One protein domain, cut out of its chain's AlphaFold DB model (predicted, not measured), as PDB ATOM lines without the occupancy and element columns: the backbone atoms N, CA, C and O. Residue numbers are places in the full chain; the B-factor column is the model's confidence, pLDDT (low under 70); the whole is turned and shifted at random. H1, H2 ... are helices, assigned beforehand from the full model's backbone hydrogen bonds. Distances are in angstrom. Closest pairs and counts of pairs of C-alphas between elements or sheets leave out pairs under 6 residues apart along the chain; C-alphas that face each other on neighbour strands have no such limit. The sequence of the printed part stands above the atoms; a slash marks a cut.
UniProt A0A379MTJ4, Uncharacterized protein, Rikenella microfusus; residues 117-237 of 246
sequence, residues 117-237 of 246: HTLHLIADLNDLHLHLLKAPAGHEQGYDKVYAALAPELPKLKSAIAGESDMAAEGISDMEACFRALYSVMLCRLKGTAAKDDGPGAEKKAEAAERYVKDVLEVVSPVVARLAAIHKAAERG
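AT A GLANCE: This is residues 117 to 237 of the 246 residues of an uncharacterized protein of Rikenella microfusus (UniProt A0A379MTJ4). The long helix H6 is crossed by H5 and H1, H3 runs beside it, and H4 packs on H5. The printed part, 121 residues with six named helices, H1 to H6, is all helix. It is only just compact, close to loose, with a radius of gyration of the C-alphas of 16.2 A, and spans 54 by 28 by 27 A.

HOW THE PARTS SIT: H1, residues 117 to 132, touches H5, residues 174 to 194, at a steep tilt of 55 degrees; the closest C-alphas, of Asn 126 and Met 175, are 5.3 A apart. H5 touches H6, residues 202 to 235, at a steep tilt of 47 degrees; the closest C-alphas, of Val 185 and Val 213, are 5.4 A apart. In H6, 27 of 30 O i to N i+4 pairs are within hydrogen-bond range.

IN THESE COORDINATES: H2 is residues 136 to 140, H3 143 to 150, H4 154 to 163. H6 runs 45.9 A from C-alpha 202 (101.956, 22.183, 131.090) to C-alpha 235 (123.568, 44.167, 97.067).

THE WHOLE: The printed part has no cut and no long link; pLDDT is under 70 in residues 192 to 198 and 200.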
ATOM      1  N   HIS A 117     126.322  45.959 116.138       89.19
ATOM      2  CA  HIS A 117     126.436  45.539 114.748       89.19
ATOM      3  C   HIS A 117     125.146  44.894 114.214       89.19
ATOM      4  O   HIS A 117     124.695  45.239 113.125       89.19
ATOM      5  N   THR A 118     124.536  43.975 114.968       91.50
ATOM      6  CA  THR A 118     123.304  43.299 114.531       91.50
ATOM      7  C   THR A 118     122.088  44.215 114.592       91.50
ATOM      8  O   THR A 118     121.223  44.119 113.726       91.50
ATOM      9  N   LEU A 119     122.042  45.135 115.559       92.69
ATOM     10  CA  LEU A 119     120.972  46.125 115.671       92.69
ATOM     11  C   LEU A 119     121.015  47.128 114.512       92.69
ATOM     12  O   LEU A 119     119.974  47.419 113.931       92.69
ATOM     13  N   HIS A 120     122.206  47.572 114.103       92.12
ATOM     14  CA  HIS A 120     122.373  48.411 112.914       92.12
ATOM     15  C   HIS A 120     121.924  47.693 111.638       92.12
ATOM     16  O   HIS A 120     121.201  48.277 110.844       92.12
ATOM     17  N   LEU A 121     122.247  46.404 111.471       93.44
ATOM     18  CA  LEU A 121     121.748  45.633 110.325       93.44
ATOM     19  C   LEU A 121     120.217  45.523 110.313       93.44
ATOM     20  O   LEU A 121     119.599  45.554 109.251       93.44
ATOM     21  N   ILE A 122     119.585  45.386 111.481       96.06
ATOM     22  CA  ILE A 122     118.120  45.405 111.588       96.06
ATOM     23  C   ILE A 122     117.570  46.791 111.240       96.06
ATOM     24  O   ILE A 122     116.533  46.863 110.583       96.06
ATOM     25  N   ALA A 123     118.247  47.868 111.642       94.81
ATOM     26  CA  ALA A 123     117.870  49.230 111.280       94.81
ATOM     27  C   ALA A 123     117.954  49.453 109.760       94.81
ATOM     28  O   ALA A 123     116.973  49.891 109.169       94.81
ATOM     29  N   ASP A 124     119.038  49.024 109.107       94.94
ATOM     30  CA  ASP A 124     119.184  49.085 107.644       94.94
ATOM     31  C   ASP A 124     118.061  48.305 106.932       94.94
ATOM     32  O   ASP A 124     117.474  48.754 105.943       94.94
ATOM     33  N   LEU A 125     117.708  47.126 107.457       96.69
ATOM     34  CA  LEU A 125     116.582  46.339 106.954       96.69
ATOM     35  C   LEU A 125     115.240  47.030 107.200       96.69
ATOM     36  O   LEU A 125     114.341  46.917 106.368       96.69
ATOM     37  N   ASN A 126     115.087  47.737 108.316       97.69
ATOM     38  CA  ASN A 126     113.901  48.531 108.595       97.69
ATOM     39  C   ASN A 126     113.769  49.702 107.612       97.69
ATOM     40  O   ASN A 126     112.676  49.946 107.108       97.69
ATOM     41  N   ASP A 127     114.866  50.369 107.272       96.44
ATOM     42  CA  ASP A 127     114.866  51.445 106.280       96.44
ATOM     43  C   ASP A 127     114.493  50.919 104.891       96.44
ATOM     44  O   ASP A 127     113.618  51.479 104.222       96.44
ATOM     45  N   LEU A 128     115.060  49.776 104.489       95.50
ATOM     46  CA  LEU A 128     114.657  49.081 103.266       95.50
ATOM     47  C   LEU A 128     113.171  48.701 103.297       95.50
ATOM     48  O   LEU A 128     112.460  48.901 102.315       95.50
ATOM     49  N   HIS A 129     112.690  48.160 104.415       96.69
ATOM     50  CA  HIS A 129     111.282  47.830 104.608       96.69
ATOM     51  C   HIS A 129     110.385  49.056 104.374       96.69
ATOM     52  O   HIS A 129     109.462  48.989 103.559       96.69
ATOM     53  N   LEU A 130     110.682  50.182 105.027       96.31
ATOM     54  CA  LEU A 130     109.913  51.422 104.906       96.31
ATOM     55  C   LEU A 130     109.947  51.997 103.486       96.31
ATOM     56  O   LEU A 130     108.946  52.552 103.027       96.31
ATOM     57  N   HIS A 131     111.076  51.856 102.786       94.44
ATOM     58  CA  HIS A 131     111.196  52.218 101.374       94.44
ATOM     59  C   HIS A 131     110.296  51.347 100.494       94.44
ATOM     60  O   HIS A 131     109.497  51.869  99.718       94.44
ATOM     61  N   LEU A 132     110.349  50.022 100.659       94.94
ATOM     62  CA  LEU A 132     109.536  49.078  99.883       94.94
ATOM     63  C   LEU A 132     108.031  49.267 100.106       94.94
ATOM     64  O   LEU A 132     107.255  49.011  99.193       94.94
ATOM     65  N   LEU A 133     107.588  49.739 101.273       94.75
ATOM     66  CA  LEU A 133     106.169  50.060 101.479       94.75
ATOM     67  C   LEU A 133     105.672  51.230 100.617       94.75
ATOM     68  O   LEU A 133     104.465  51.372 100.425       94.75
ATOM     69  N   LYS A 134     106.577  52.078 100.121       92.69
ATOM     70  CA  LYS A 134     106.248  53.295  99.363       92.69
ATOM     71  C   LYS A 134     106.612  53.178  97.884       92.69
ATOM     72  O   LYS A 134     105.918  53.740  97.041       92.69
ATOM     73  N   ALA A 135     107.706  52.489  97.575       90.25
ATOM     74  CA  ALA A 135     108.260  52.414  96.232       90.25
ATOM     75  C   ALA A 135     107.522  51.389  95.348       90.25
ATOM     76  O   ALA A 135     107.161  50.312  95.837       90.25
ATOM     77  N   PRO A 136     107.396  51.634  94.026       89.88
ATOM     78  CA  PRO A 136     106.864  50.651  93.076       89.88
ATOM     79  C   PRO A 136     107.598  49.308  93.139       89.88
ATOM     80  O   PRO A 136     106.971  48.251  93.063       89.88
ATOM     81  N   ALA A 137     108.913  49.346  93.384       89.44
ATOM     82  CA  ALA A 137     109.747  48.165  93.588       89.44
ATOM     83  C   ALA A 137     109.188  47.219  94.670       89.44
ATOM     84  O   ALA A 137     109.271  46.003  94.520       89.44
ATOM     85  N   GLY A 138     108.569  47.734  95.737       91.12
ATOM     86  CA  GLY A 138     107.946  46.884  96.751       91.12
ATOM     87  C   GLY A 138     106.772  46.072  96.216       91.12
ATOM     88  O   GLY A 138     106.695  44.870  96.476       91.12
ATOM     89  N   HIS A 139     105.903  46.693  95.418       92.12
ATOM     90  CA  HIS A 139     104.784  46.007  94.772       92.12
ATOM     91  C   HIS A 139     105.263  45.009  93.708       92.12
ATOM     92  O   HIS A 139     104.827  43.857  93.684       92.12
ATOM     93  N   GLU A 140     106.216  45.414  92.863       93.12
ATOM     94  CA  GLU A 140     106.808  44.562  91.819       93.12
ATOM     95  C   GLU A 140     107.461  43.302  92.401       93.12
ATOM     96  O   GLU A 140     107.325  42.208  91.852       93.12
ATOM     97  N   GLN A 141     108.134  43.437  93.548       92.69
ATOM     98  CA  GLN A 141     108.762  42.319  94.254       92.69
ATOM     99  C   GLN A 141     107.785  41.543  95.160       92.69
ATOM    100  O   GLN A 141     108.180  40.558  95.800       92.69
ATOM    101  N   GLY A 142     106.510  41.952  95.211       92.81
ATOM    102  CA  GLY A 142     105.452  41.336  96.015       92.81
ATOM    103  C   GLY A 142     105.669  41.454  97.525       92.81
ATOM    104  O   GLY A 142     105.258  40.561  98.273       92.81
ATOM    105  N   TYR A 143     106.369  42.500  97.968       95.44
ATOM    106  CA  TYR A 143     106.652  42.771  99.375       95.44
ATOM    107  C   TYR A 143     105.401  43.221 100.141       95.44
ATOM    108  O   TYR A 143     105.112  42.711 101.222       95.44
ATOM    109  N   ASP A 144     104.615  44.110  99.539       92.06
ATOM    110  CA  ASP A 144     103.333  44.601 100.053       92.06
ATOM    111  C   ASP A 144     102.366  43.460 100.409       92.06
ATOM    112  O   ASP A 144     101.771  43.449 101.486       92.06
ATOM    113  N   LYS A 145     102.272  42.443  99.545       91.94
ATOM    114  CA  LYS A 145     101.393  41.280  99.726       91.94
ATOM    115  C   LYS A 145     101.762  40.453 100.948       91.94
ATOM    116  O   LYS A 145     100.870  40.010 101.665       91.94
ATOM    117  N   VAL A 146     103.056  40.211 101.176       93.19
ATOM    118  CA  VAL A 146     103.489  39.448 102.358       93.19
ATOM    119  C   VAL A 146     103.371  40.285 103.627       93.19
ATOM    120  O   VAL A 146     103.005  39.747 104.666       93.19
ATOM    121  N   TYR A 147     103.623  41.595 103.547       95.75
ATOM    122  CA  TYR A 147     103.517  42.494 104.694       95.75
ATOM    123  C   TYR A 147     102.066  42.751 105.122       95.75
ATOM    124  O   TYR A 147     101.806  42.891 106.314       95.75
ATOM    125  N   ALA A 148     101.102  42.731 104.196       94.50
ATOM    126  CA  ALA A 148      99.685  42.957 104.497       94.50
ATOM    127  C   ALA A 148      99.120  42.007 105.571       94.50
ATOM    128  O   ALA A 148      98.252  42.406 106.343       94.50
ATOM    129  N   ALA A 149      99.627  40.770 105.648       92.19
ATOM    130  CA  ALA A 149      99.238  39.813 106.684       92.19
ATOM    131  C   ALA A 149      99.848  40.136 108.062       92.19
ATOM    132  O   ALA A 149      99.246  39.826 109.085       92.19
ATOM    133  N   LEU A 150     101.030  40.758 108.093       95.06
ATOM    134  CA  LEU A 150     101.749  41.119 109.316       95.06
ATOM    135  C   LEU A 150     101.282  42.452 109.908       95.06
ATOM    136  O   LEU A 150     101.204  42.579 111.129       95.06
ATOM    137  N   ALA A 151     100.958  43.429 109.060       95.69
ATOM    138  CA  ALA A 151     100.572  44.782 109.460       95.69
ATOM    139  C   ALA A 151      99.550  44.851 110.623       95.69
ATOM    140  O   ALA A 151      99.822  45.571 111.588       95.69
ATOM    141  N   PRO A 152      98.419  44.112 110.609       95.12
ATOM    142  CA  PRO A 152      97.451  44.173 111.708       95.12
ATOM    143  C   PRO A 152      97.950  43.538 113.019       95.12
ATOM    144  O   PRO A 152      97.473  43.909 114.091       95.12
ATOM    145  N   GLU A 153      98.915  42.618 112.962       93.06
ATOM    146  CA  GLU A 153      99.437  41.901 114.136       93.06
ATOM    147  C   GLU A 153     100.587  42.650 114.835       93.06
ATOM    148  O   GLU A 153     100.878  42.401 116.011       93.06
ATOM    149  N   LEU A 154     101.237  43.597 114.147       93.56
ATOM    150  CA  LEU A 154     102.409  44.319 114.655       93.56
ATOM    151  C   LEU A 154     102.186  45.057 115.982       93.56
ATOM    152  O   LEU A 154     103.036  44.908 116.862       93.56
ATOM    153  N   PRO A 155     101.091  45.815 116.197       93.69
ATOM    154  CA  PRO A 155     100.885  46.518 117.466       93.69
ATOM    155  C   PRO A 155     100.851  45.564 118.664       93.69
ATOM    156  O   PRO A 155     101.455  45.830 119.705       93.69
ATOM    157  N   LYS A 156     100.192  44.412 118.497       91.25
ATOM    158  CA  LYS A 156     100.120  43.364 119.518       91.25
ATOM    159  C   LYS A 156     101.491  42.735 119.757       91.25
ATOM    160  O   LYS A 156     101.874  42.549 120.910       91.25
ATOM    161  N   LEU A 157     102.232  42.445 118.688       90.50
ATOM    162  CA  LEU A 157     103.574  41.878 118.782       90.50
ATOM    163  C   LEU A 157     104.539  42.816 119.524       90.50
ATOM    164  O   LEU A 157     105.214  42.387 120.457       90.50
ATOM    165  N   LYS A 158     104.563  44.103 119.162       93.31
ATOM    166  CA  LYS A 158     105.402  45.114 119.823       93.31
ATOM    167  C   LYS A 158     105.032  45.298 121.287       93.31
ATOM    168  O   LYS A 158     105.921  45.368 122.124       93.31
ATOM    169  N   SER A 159     103.736  45.315 121.603       90.19
ATOM    170  CA  SER A 159     103.264  45.420 122.989       90.19
ATOM    171  C   SER A 159     103.715  44.231 123.842       90.19
ATOM    172  O   SER A 159     104.128  44.421 124.982       90.19
ATOM    173  N   ALA A 160     103.675  43.013 123.292       87.19
ATOM    174  CA  ALA A 160     104.159  41.822 123.989       87.19
ATOM    175  C   ALA A 160     105.668  41.900 124.270       87.19
ATOM    176  O   ALA A 160     106.092  41.653 125.392       87.19
ATOM    177  N   ILE A 161     106.465  42.316 123.280       86.75
ATOM    178  CA  ILE A 161     107.922  42.472 123.425       86.75
ATOM    179  C   ILE A 161     108.272  43.593 124.417       86.75
ATOM    180  O   ILE A 161     109.169  43.438 125.245       86.75
ATOM    181  N   ALA A 162     107.562  44.720 124.356       86.62
ATOM    182  CA  ALA A 162     107.733  45.830 125.288       86.62
ATOM    183  C   ALA A 162     107.421  45.407 126.730       86.62
ATOM    184  O   ALA A 162     108.144  45.780 127.638       86.62
ATOM    185  N   GLY A 163     106.406  44.565 126.954       83.56
ATOM    186  CA  GLY A 163     106.089  44.043 128.289       83.56
ATOM    187  C   GLY A 163     107.181  43.159 128.914       83.56
ATOM    188  O   GLY A 163     107.173  42.952 130.126       83.56
ATOM    189  N   GLU A 164     108.115  42.650 128.109       77.44
ATOM    190  CA  GLU A 164     109.247  41.817 128.539       77.44
ATOM    191  C   GLU A 164     110.575  42.595 128.615       77.44
ATOM    192  O   GLU A 164     111.614  42.013 128.936       77.44
ATOM    193  N   SER A 165     110.573  43.897 128.311       75.12
ATOM    194  CA  SER A 165     111.774  44.739 128.269       75.12
ATOM    195  C   SER A 165     111.525  46.129 128.857       75.12
ATOM    196  O   SER A 165     110.393  46.531 129.083       75.12
ATOM    197  N   ASP A 166     112.587  46.905 129.076       73.81
ATOM    198  CA  ASP A 166     112.458  48.301 129.525       73.81
ATOM    199  C   ASP A 166     112.145  49.276 128.361       73.81
ATOM    200  O   ASP A 166     112.171  50.496 128.529       73.81
ATOM    201  N   MET A 167     111.877  48.755 127.157       71.69
ATOM    202  CA  MET A 167     111.633  49.534 125.940       71.69
ATOM    203  C   MET A 167     110.142  49.822 125.748       71.69
ATOM    204  O   MET A 167     109.309  48.921 125.824       71.69
ATOM    205  N   ALA A 168     109.804  51.064 125.396       77.50
ATOM    206  CA  ALA A 168     108.454  51.410 124.959       77.50
ATOM    207  C   ALA A 168     108.120  50.741 123.614       77.50
ATOM    208  O   ALA A 168     108.974  50.662 122.727       77.50
ATOM    209  N   ALA A 169     106.868  50.309 123.431       75.44
ATOM    210  CA  ALA A 169     106.423  49.629 122.212       75.44
ATOM    211  C   ALA A 169     106.611  50.490 120.951       75.44
ATOM    212  O   ALA A 169     106.929  49.962 119.885       75.44
ATOM    213  N   GLU A 170     106.469  51.811 121.072       78.19
ATOM    214  CA  GLU A 170     106.687  52.784 119.997       78.19
ATOM    215  C   GLU A 170     108.160  52.897 119.584       78.19
ATOM    216  O   GLU A 170     108.449  53.264 118.446       78.19
ATOM    217  N   GLY A 171     109.090  52.566 120.485       83.12
ATOM    218  CA  GLY A 171     110.529  52.557 120.213       83.12
ATOM    219  C   GLY A 171     111.005  51.314 119.458       83.12
ATOM    220  O   GLY A 171     112.138  51.290 118.987       83.12
ATOM    221  N   ILE A 172     110.158  50.289 119.323       90.25
ATOM    222  CA  ILE A 172     110.494  49.041 118.635       90.25
ATOM    223  C   ILE A 172     110.115  49.177 117.158       90.25
ATOM    224  O   ILE A 172     108.941  49.342 116.808       90.25
ATOM    225  N   SER A 173     111.100  49.076 116.264       95.25
ATOM    226  CA  SER A 173     110.844  49.085 114.818       95.25
ATOM    227  C   SER A 173     110.088  47.827 114.361       95.25
ATOM    228  O   SER A 173     110.065  46.805 115.050       95.25
ATOM    229  N   ASP A 174     109.447  47.878 113.191       96.44
ATOM    230  CA  ASP A 174     108.705  46.727 112.653       96.44
ATOM    231  C   ASP A 174     109.629  45.526 112.447       96.44
ATOM    232  O   ASP A 174     109.295  44.401 112.831       96.44
ATOM    233  N   MET A 175     110.814  45.763 111.880       97.31
ATOM    234  CA  MET A 175     111.771  44.688 111.631       97.31
ATOM    235  C   MET A 175     112.397  44.175 112.924       97.31
ATOM    236  O   MET A 175     112.542  42.963 113.070       97.31
ATOM    237  N   GLU A 176     112.686  45.033 113.902       95.81
ATOM    238  CA  GLU A 176     113.153  44.566 115.211       95.81
ATOM    239  C   GLU A 176     112.121  43.656 115.886       95.81
ATOM    240  O   GLU A 176     112.476  42.576 116.364       95.81
ATOM    241  N   ALA A 177     110.837  44.030 115.852       95.69
ATOM    242  CA  ALA A 177     109.760  43.185 116.361       95.69
ATOM    243  C   ALA A 177     109.726  41.825 115.646       95.69
ATOM    244  O   ALA A 177     109.615  40.783 116.296       95.69
ATOM    245  N   CYS A 178     109.895  41.815 114.321       97.06
ATOM    246  CA  CYS A 178     109.961  40.586 113.533       97.06
ATOM    247  C   CYS A 178     111.139  39.689 113.938       97.06
ATOM    248  O   CYS A 178     110.959  38.487 114.140       97.06
ATOM    249  N   PHE A 179     112.344  40.250 114.067       96.69
ATOM    250  CA  PHE A 179     113.537  39.487 114.443       96.69
ATOM    251  C   PHE A 179     113.426  38.921 115.858       96.69
ATOM    252  O   PHE A 179     113.702  37.739 116.060       96.69
ATOM    253  N   ARG A 180     112.938  39.713 116.819       94.44
ATOM    254  CA  ARG A 180     112.680  39.252 118.193       94.44
ATOM    255  C   ARG A 180     111.633  38.141 118.235       94.44
ATOM    256  O   ARG A 180     111.846  37.133 118.906       94.44
ATOM    257  N   ALA A 181     110.553  38.255 117.459       94.56
ATOM    258  CA  ALA A 181     109.540  37.206 117.347       94.56
ATOM    259  C   ALA A 181     110.129  35.903 116.788       94.56
ATOM    260  O   ALA A 181     109.974  34.836 117.384       94.56
ATOM    261  N   LEU A 182     110.867  35.980 115.680       94.75
ATOM    262  CA  LEU A 182     111.513  34.814 115.072       94.75
ATOM    263  C   LEU A 182     112.543  34.173 116.003       94.75
ATOM    264  O   LEU A 182     112.619  32.944 116.083       94.75
ATOM    265  N   TYR A 183     113.300  34.986 116.735       93.81
ATOM    266  CA  TYR A 183     114.258  34.496 117.714       93.81
ATOM    267  C   TYR A 183     113.562  33.810 118.898       93.81
ATOM    268  O   TYR A 183     113.947  32.706 119.279       93.81
ATOM    269  N   SER A 184     112.463  34.376 119.407       90.94
ATOM    270  CA  SER A 184     111.658  33.738 120.459       90.94
ATOM    271  C   SER A 184     111.132  32.363 120.029       90.94
ATOM    272  O   SER A 184     111.234  31.397 120.784       90.94
ATOM    273  N   VAL A 185     110.683  32.220 118.774       90.75
ATOM    274  CA  VAL A 185     110.266  30.931 118.198       90.75
ATOM    275  C   VAL A 185     111.419  29.934 118.139       90.75
ATOM    276  O   VAL A 185     111.232  28.747 118.426       90.75
ATOM    277  N   MET A 186     112.614  30.393 117.775       89.19
ATOM    278  CA  MET A 186     113.812  29.560 117.760       89.19
ATOM    279  C   MET A 186     114.149  29.048 119.167       89.19
ATOM    280  O   MET A 186     114.377  27.850 119.340       89.19
ATOM    281  N   LEU A 187     114.079  29.914 120.182       86.50
ATOM    282  CA  LEU A 187     114.266  29.531 121.583       86.50
ATOM    283  C   LEU A 187     113.186  28.555 122.073       86.50
ATOM    284  O   LEU A 187     113.515  27.569 122.734       86.50
ATOM    285  N   CYS A 188     111.910  28.776 121.732       85.06
ATOM    286  CA  CYS A 188     110.813  27.859 122.066       85.06
ATOM    287  C   CYS A 188     111.069  26.451 121.523       85.06
ATOM    288  O   CYS A 188     110.871  25.471 122.235       85.06
ATOM    289  N   ARG A 189     111.561  26.339 120.286       81.81
ATOM    290  CA  ARG A 189     111.879  25.046 119.665       81.81
ATOM    291  C   ARG A 189     113.043  24.339 120.352       81.81
ATOM    292  O   ARG A 189     112.949  23.140 120.589       81.81
ATOM    293  N   LEU A 190     114.095  25.072 120.723       78.69
ATOM    294  CA  LEU A 190     115.226  24.517 121.477       78.69
ATOM    295  C   LEU A 190     114.790  24.022 122.868       78.69
ATOM    296  O   LEU A 190     115.185  22.937 123.297       78.69
ATOM    297  N   LYS A 191     113.921  24.772 123.554       72.94
ATOM    298  CA  LYS A 191     113.362  24.377 124.858       72.94
ATOM    299  C   LYS A 191     112.395  23.198 124.751       72.94
ATOM    300  O   LYS A 191     112.482  22.289 125.566       72.94
ATOM    301  N   GLY A 192     111.537  23.161 123.731       64.06
ATOM    302  CA  GLY A 192     110.623  22.040 123.472       64.06
ATOM    303  C   GLY A 192     111.349  20.725 123.164       64.06
ATOM    304  O   GLY A 192     110.830  19.653 123.456       64.06
ATOM    305  N   THR A 193     112.581  20.788 122.649       50.75
ATOM    306  CA  THR A 193     113.455  19.606 122.531       50.75
ATOM    307  C   THR A 193     114.171  19.226 123.832       50.75
ATOM    308  O   THR A 193     114.661  18.104 123.936       50.75
ATOM    309  N   ALA A 194     114.238  20.130 124.817       47.78
ATOM    310  CA  ALA A 194     115.037  19.986 126.039       47.78
ATOM    311  C   ALA A 194     114.215  19.783 127.328       47.78
ATOM    312  O   ALA A 194     114.778  19.338 128.327       47.78
ATOM    313  N   ALA A 195     112.912  20.083 127.340       51.88
ATOM    314  CA  ALA A 195     112.083  20.045 128.543       51.88
ATOM    315  C   ALA A 195     110.736  19.345 128.307       51.88
ATOM    316  O   ALA A 195     109.969  19.732 127.427       51.88
ATOM    317  N   LYS A 196     110.424  18.359 129.155       57.28
ATOM    318  CA  LYS A 196     109.046  17.996 129.498       57.28
ATOM    319  C   LYS A 196     108.775  18.589 130.877       57.28
ATOM    320  O   LYS A 196     109.415  18.195 131.846       57.28
ATOM    321  N   ASP A 197     107.939  19.619 130.921       63.59
ATOM    322  CA  ASP A 197     107.382  20.138 132.168       63.59
ATOM    323  C   ASP A 197     106.168  19.265 132.505       63.59
ATOM    324  O   ASP A 197     105.236  19.190 131.708       63.59
ATOM    325  N   ASP A 198     106.201  18.578 133.647       66.62
ATOM    326  CA  ASP A 198     105.120  17.686 134.095       66.62
ATOM    327  C   ASP A 198     104.175  18.394 135.094       66.62
ATOM    328  O   ASP A 198     103.353  17.765 135.765       66.62
ATOM    329  N   GLY A 199     104.294  19.722 135.232       77.25
ATOM    330  CA  GLY A 199     103.461  20.526 136.120       77.25
ATOM    331  C   GLY A 199     102.003  20.683 135.648       77.25
ATOM    332  O   GLY A 199     101.700  20.623 134.451       77.25
ATOM    333  N   PRO A 200     101.055  20.950 136.567       66.88
ATOM    334  CA  PRO A 200      99.663  21.204 136.203       66.88
ATOM    335  C   PRO A 200      99.551  22.417 135.263       66.88
ATOM    336  O   PRO A 200     100.002  23.519 135.575       66.88
ATOM    337  N   GLY A 201      98.932  22.210 134.097       73.88
ATOM    338  CA  GLY A 201      98.798  23.226 133.047       73.88
ATOM    339  C   GLY A 201      99.930  23.247 132.012       73.88
ATOM    340  O   GLY A 201      99.891  24.098 131.121       73.88
ATOM    341  N   ALA A 202     100.895  22.324 132.086       77.19
ATOM    342  CA  ALA A 202     101.956  22.183 131.090       77.19
ATOM    343  C   ALA A 202     101.413  21.928 129.677       77.19
ATOM    344  O   ALA A 202     101.856  22.581 128.738       77.19
ATOM    345  N   GLU A 203     100.389  21.080 129.533       76.25
ATOM    346  CA  GLU A 203      99.739  20.801 128.240       76.25
ATOM    347  C   GLU A 203      99.187  22.078 127.592       76.25
ATOM    348  O   GLU A 203      99.515  22.396 126.454       76.25
ATOM    349  N   LYS A 204      98.443  22.893 128.352       81.50
ATOM    350  CA  LYS A 204      97.898  24.168 127.855       81.50
ATOM    351  C   LYS A 204      98.992  25.174 127.488       81.50
ATOM    352  O   LYS A 204      98.837  25.927 126.529       81.50
ATOM    353  N   LYS A 205     100.092  25.217 128.251       79.12
ATOM    354  CA  LYS A 205     101.250  26.072 127.939       79.12
ATOM    355  C   LYS A 205     101.971  25.599 126.677       79.12
ATOM    356  O   LYS A 205     102.370  26.438 125.875       79.12
ATOM    357  N   ALA A 206     102.110  24.288 126.494       80.00
ATOM    358  CA  ALA A 206     102.703  23.693 125.305       80.00
ATOM    359  C   ALA A 206     101.855  23.987 124.061       80.00
ATOM    360  O   ALA A 206     102.385  24.520 123.092       80.00
ATOM    361  N   GLU A 207     100.538  23.774 124.118       83.56
ATOM    362  CA  GLU A 207      99.612  24.109 123.025       83.56
ATOM    363  C   GLU A 207      99.651  25.603 122.666       83.56
ATOM    364  O   GLU A 207      99.689  25.972 121.490       83.56
ATOM    365  N   ALA A 208      99.678  26.485 123.670       83.38
ATOM    366  CA  ALA A 208      99.792  27.925 123.448       83.38
ATOM    367  C   ALA A 208     101.133  28.304 122.797       83.38
ATOM    368  O   ALA A 208     101.157  29.132 121.884       83.38
ATOM    369  N   ALA A 209     102.237  27.684 123.227       82.75
ATOM    370  CA  ALA A 209     103.556  27.892 122.638       82.75
ATOM    371  C   ALA A 209     103.624  27.370 121.195       82.75
ATOM    372  O   ALA A 209     104.149  28.059 120.323       82.75
ATOM    373  N   GLU A 210     103.058  26.198 120.911       86.25
ATOM    374  CA  GLU A 210     102.973  25.641 119.556       86.25
ATOM    375  C   GLU A 210     102.145  26.529 118.629       86.25
ATOM    376  O   GLU A 210     102.562  26.807 117.500       86.25
ATOM    377  N   ARG A 211     101.005  27.029 119.115       87.25
ATOM    378  CA  ARG A 211     100.179  27.981 118.372       87.25
ATOM    379  C   ARG A 211     100.934  29.275 118.091       87.25
ATOM    380  O   ARG A 211     100.959  29.709 116.948       87.25
ATOM    381  N   TYR A 212     101.595  29.855 119.092       86.94
ATOM    382  CA  TYR A 212     102.420  31.049 118.903       86.94
ATOM    383  C   TYR A 212     103.529  30.819 117.865       86.94
ATOM    384  O   TYR A 212     103.707  31.624 116.952       86.94
ATOM    385  N   VAL A 213     104.235  29.686 117.957       88.00
ATOM    386  CA  VAL A 213     105.259  29.287 116.982       88.00
ATOM    387  C   VAL A 213     104.676  29.213 115.578       88.00
ATOM    388  O   VAL A 213     105.288  29.724 114.641       88.00
ATOM    389  N   LYS A 214     103.506  28.594 115.416       89.44
ATOM    390  CA  LYS A 214     102.819  28.515 114.127       89.44
ATOM    391  C   LYS A 214     102.470  29.909 113.597       89.44
ATOM    392  O   LYS A 214     102.873  30.230 112.483       89.44
ATOM    393  N   ASP A 215     101.800  30.728 114.401       88.81
ATOM    394  CA  ASP A 215     101.308  32.052 114.007       88.81
ATOM    395  C   ASP A 215     102.471  32.965 113.568       88.81
ATOM    396  O   ASP A 215     102.443  33.557 112.487       88.81
ATOM    397  N   VAL A 216     103.566  33.005 114.337       89.56
ATOM    398  CA  VAL A 216     104.771  33.774 113.975       89.56
ATOM    399  C   VAL A 216     105.394  33.263 112.672       89.56
ATOM    400  O   VAL A 216     105.825  34.055 111.832       89.56
ATOM    401  N   LEU A 217     105.454  31.949 112.455       90.56
ATOM    402  CA  LEU A 217     106.055  31.395 111.238       90.56
ATOM    403  C   LEU A 217     105.202  31.596 109.986       90.56
ATOM    404  O   LEU A 217     105.759  31.684 108.886       90.56
ATOM    405  N   GLU A 218     103.883  31.655 110.143       92.50
ATOM    406  CA  GLU A 218     102.942  31.936 109.061       92.50
ATOM    407  C   GLU A 218     102.944  33.420 108.683       92.50
ATOM    408  O   GLU A 218     102.878  33.732 107.496       92.50
ATOM    409  N   VAL A 219     103.088  34.322 109.659       91.69
ATOM    410  CA  VAL A 219     102.910  35.767 109.444       91.69
ATOM    411  C   VAL A 219     104.237  36.531 109.331       91.69
ATOM    412  O   VAL A 219     104.437  37.293 108.389       91.69
ATOM    413  N   VAL A 220     105.184  36.314 110.246       94.75
ATOM    414  CA  VAL A 220     106.440  37.092 110.326       94.75
ATOM    415  C   VAL A 220     107.496  36.560 109.356       94.75
ATOM    416  O   VAL A 220     108.165  37.311 108.642       94.75
ATOM    417  N   SER A 221     107.654  35.238 109.313       93.50
ATOM    418  CA  SER A 221     108.714  34.574 108.544       93.50
ATOM    419  C   SER A 221     108.691  34.899 107.038       93.50
ATOM    420  O   SER A 221     109.766  35.149 106.486       93.50
ATOM    421  N   PRO A 222     107.530  34.971 106.348       95.19
ATOM    422  CA  PRO A 222     107.479  35.366 104.939       95.19
ATOM    423  C   PRO A 222     107.973  36.790 104.674       95.19
ATOM    424  O   PRO A 222     108.632  37.012 103.656       95.19
ATOM    425  N   VAL A 223     107.695  37.732 105.582       96.44
ATOM    426  CA  VAL A 223     108.115  39.136 105.455       96.44
ATOM    427  C   VAL A 223     109.630  39.243 105.552       96.44
ATOM    428  O   VAL A 223     110.267  39.762 104.636       96.44
ATOM    429  N   VAL A 224     110.223  38.670 106.604       96.25
ATOM    430  CA  VAL A 224     111.681  38.676 106.804       96.25
ATOM    431  C   VAL A 224     112.392  37.921 105.680       96.25
ATOM    432  O   VAL A 224     113.410  38.379 105.163       96.25
ATOM    433  N   ALA A 225     111.823  36.799 105.229       93.56
ATOM    434  CA  ALA A 225     112.349  36.031 104.108       93.56
ATOM    435  C   ALA A 225     112.370  36.829 102.798       93.56
ATOM    436  O   ALA A 225     113.369  36.803 102.073       93.56
ATOM    437  N   ARG A 226     111.273  37.526 102.483       95.25
ATOM    438  CA  ARG A 226     111.170  38.351 101.277       95.25
ATOM    439  C   ARG A 226     112.116  39.546 101.352       95.25
ATOM    440  O   ARG A 226     112.812  39.806 100.377       95.25
ATOM    441  N   LEU A 227     112.179  40.220 102.498       95.81
ATOM    442  CA  LEU A 227     113.061  41.364 102.712       95.81
ATOM    443  C   LEU A 227     114.536  40.981 102.540       95.81
ATOM    444  O   LEU A 227     115.255  41.637 101.793       95.81
ATOM    445  N   ALA A 228     114.969  39.871 103.146       93.31
ATOM    446  CA  ALA A 228     116.336  39.372 103.005       93.31
ATOM    447  C   ALA A 228     116.680  38.994 101.553       93.31
ATOM    448  O   ALA A 228     117.813  39.191 101.114       93.31
ATOM    449  N   ALA A 229     115.715  38.463 100.794       93.38
ATOM    450  CA  ALA A 229     115.902  38.161  99.376       93.38
ATOM    451  C   ALA A 229     116.058  39.436  98.529       93.38
ATOM    452  O   ALA A 229     116.957  39.495  97.692       93.38
ATOM    453  N   ILE A 230     115.226  40.454  98.777       93.81
ATOM    454  CA  ILE A 230     115.295  41.756  98.096       93.81
ATOM    455  C   ILE A 230     116.618  42.461  98.415       93.81
ATOM    456  O   ILE A 230     117.311  42.888  97.495       93.81
ATOM    457  N   HIS A 231     117.006  42.513  99.693       92.62
ATOM    458  CA  HIS A 231     118.285  43.075 100.139       92.62
ATOM    459  C   HIS A 231     119.460  42.456  99.381       92.62
ATOM    460  O   HIS A 231     120.288  43.153  98.804       92.62
ATOM    461  N   LYS A 232     119.495  41.123  99.311       90.88
ATOM    462  CA  LYS A 232     120.553  40.391  98.616       90.88
ATOM    463  C   LYS A 232     120.587  40.667  97.112       90.88
ATOM    464  O   LYS A 232     121.672  40.743  96.542       90.88
ATOM    465  N   ALA A 233     119.427  40.769  96.462       90.44
ATOM    466  CA  ALA A 233     119.355  41.104  95.040       90.44
ATOM    467  C   ALA A 233     119.893  42.523  94.783       90.44
ATOM    468  O   ALA A 233     120.675  42.727  93.854       90.44
ATOM    469  N   ALA A 234     119.552  43.478  95.652       89.56
ATOM    470  CA  ALA A 234     120.053  44.849  95.581       89.56
ATOM    471  C   ALA A 234     121.573  44.930  95.809       89.56
ATOM    472  O   ALA A 234     122.277  45.544  95.012       89.56
ATOM    473  N   GLU A 235     122.115  44.232  96.815       87.44
ATOM    474  CA  GLU A 235     123.568  44.167  97.067       87.44
ATOM    475  C   GLU A 235     124.371  43.610  95.880       87.44
ATOM    476  O   GLU A 235     125.554  43.909  95.724       87.44
ATOM    477  N   ARG A 236     123.744  42.777  95.044       88.88
ATOM    478  CA  ARG A 236     124.360  42.199  93.842       88.88
ATOM    479  C   ARG A 236     124.190  43.059  92.592       88.88
ATOM    480  O   ARG A 236     124.717  42.688  91.547       88.88
ATOM    481  N   GLY A 237     123.452  44.165  92.682       87.44
ATOM    482  CA  GLY A 237     123.066  44.978  91.530       87.44
ATOM    483  C   GLY A 237     122.063  44.288  90.597       87.44
ATOM    484  O   GLY A 237     121.897  44.715  89.462       87.44
TER     485      GLY A 237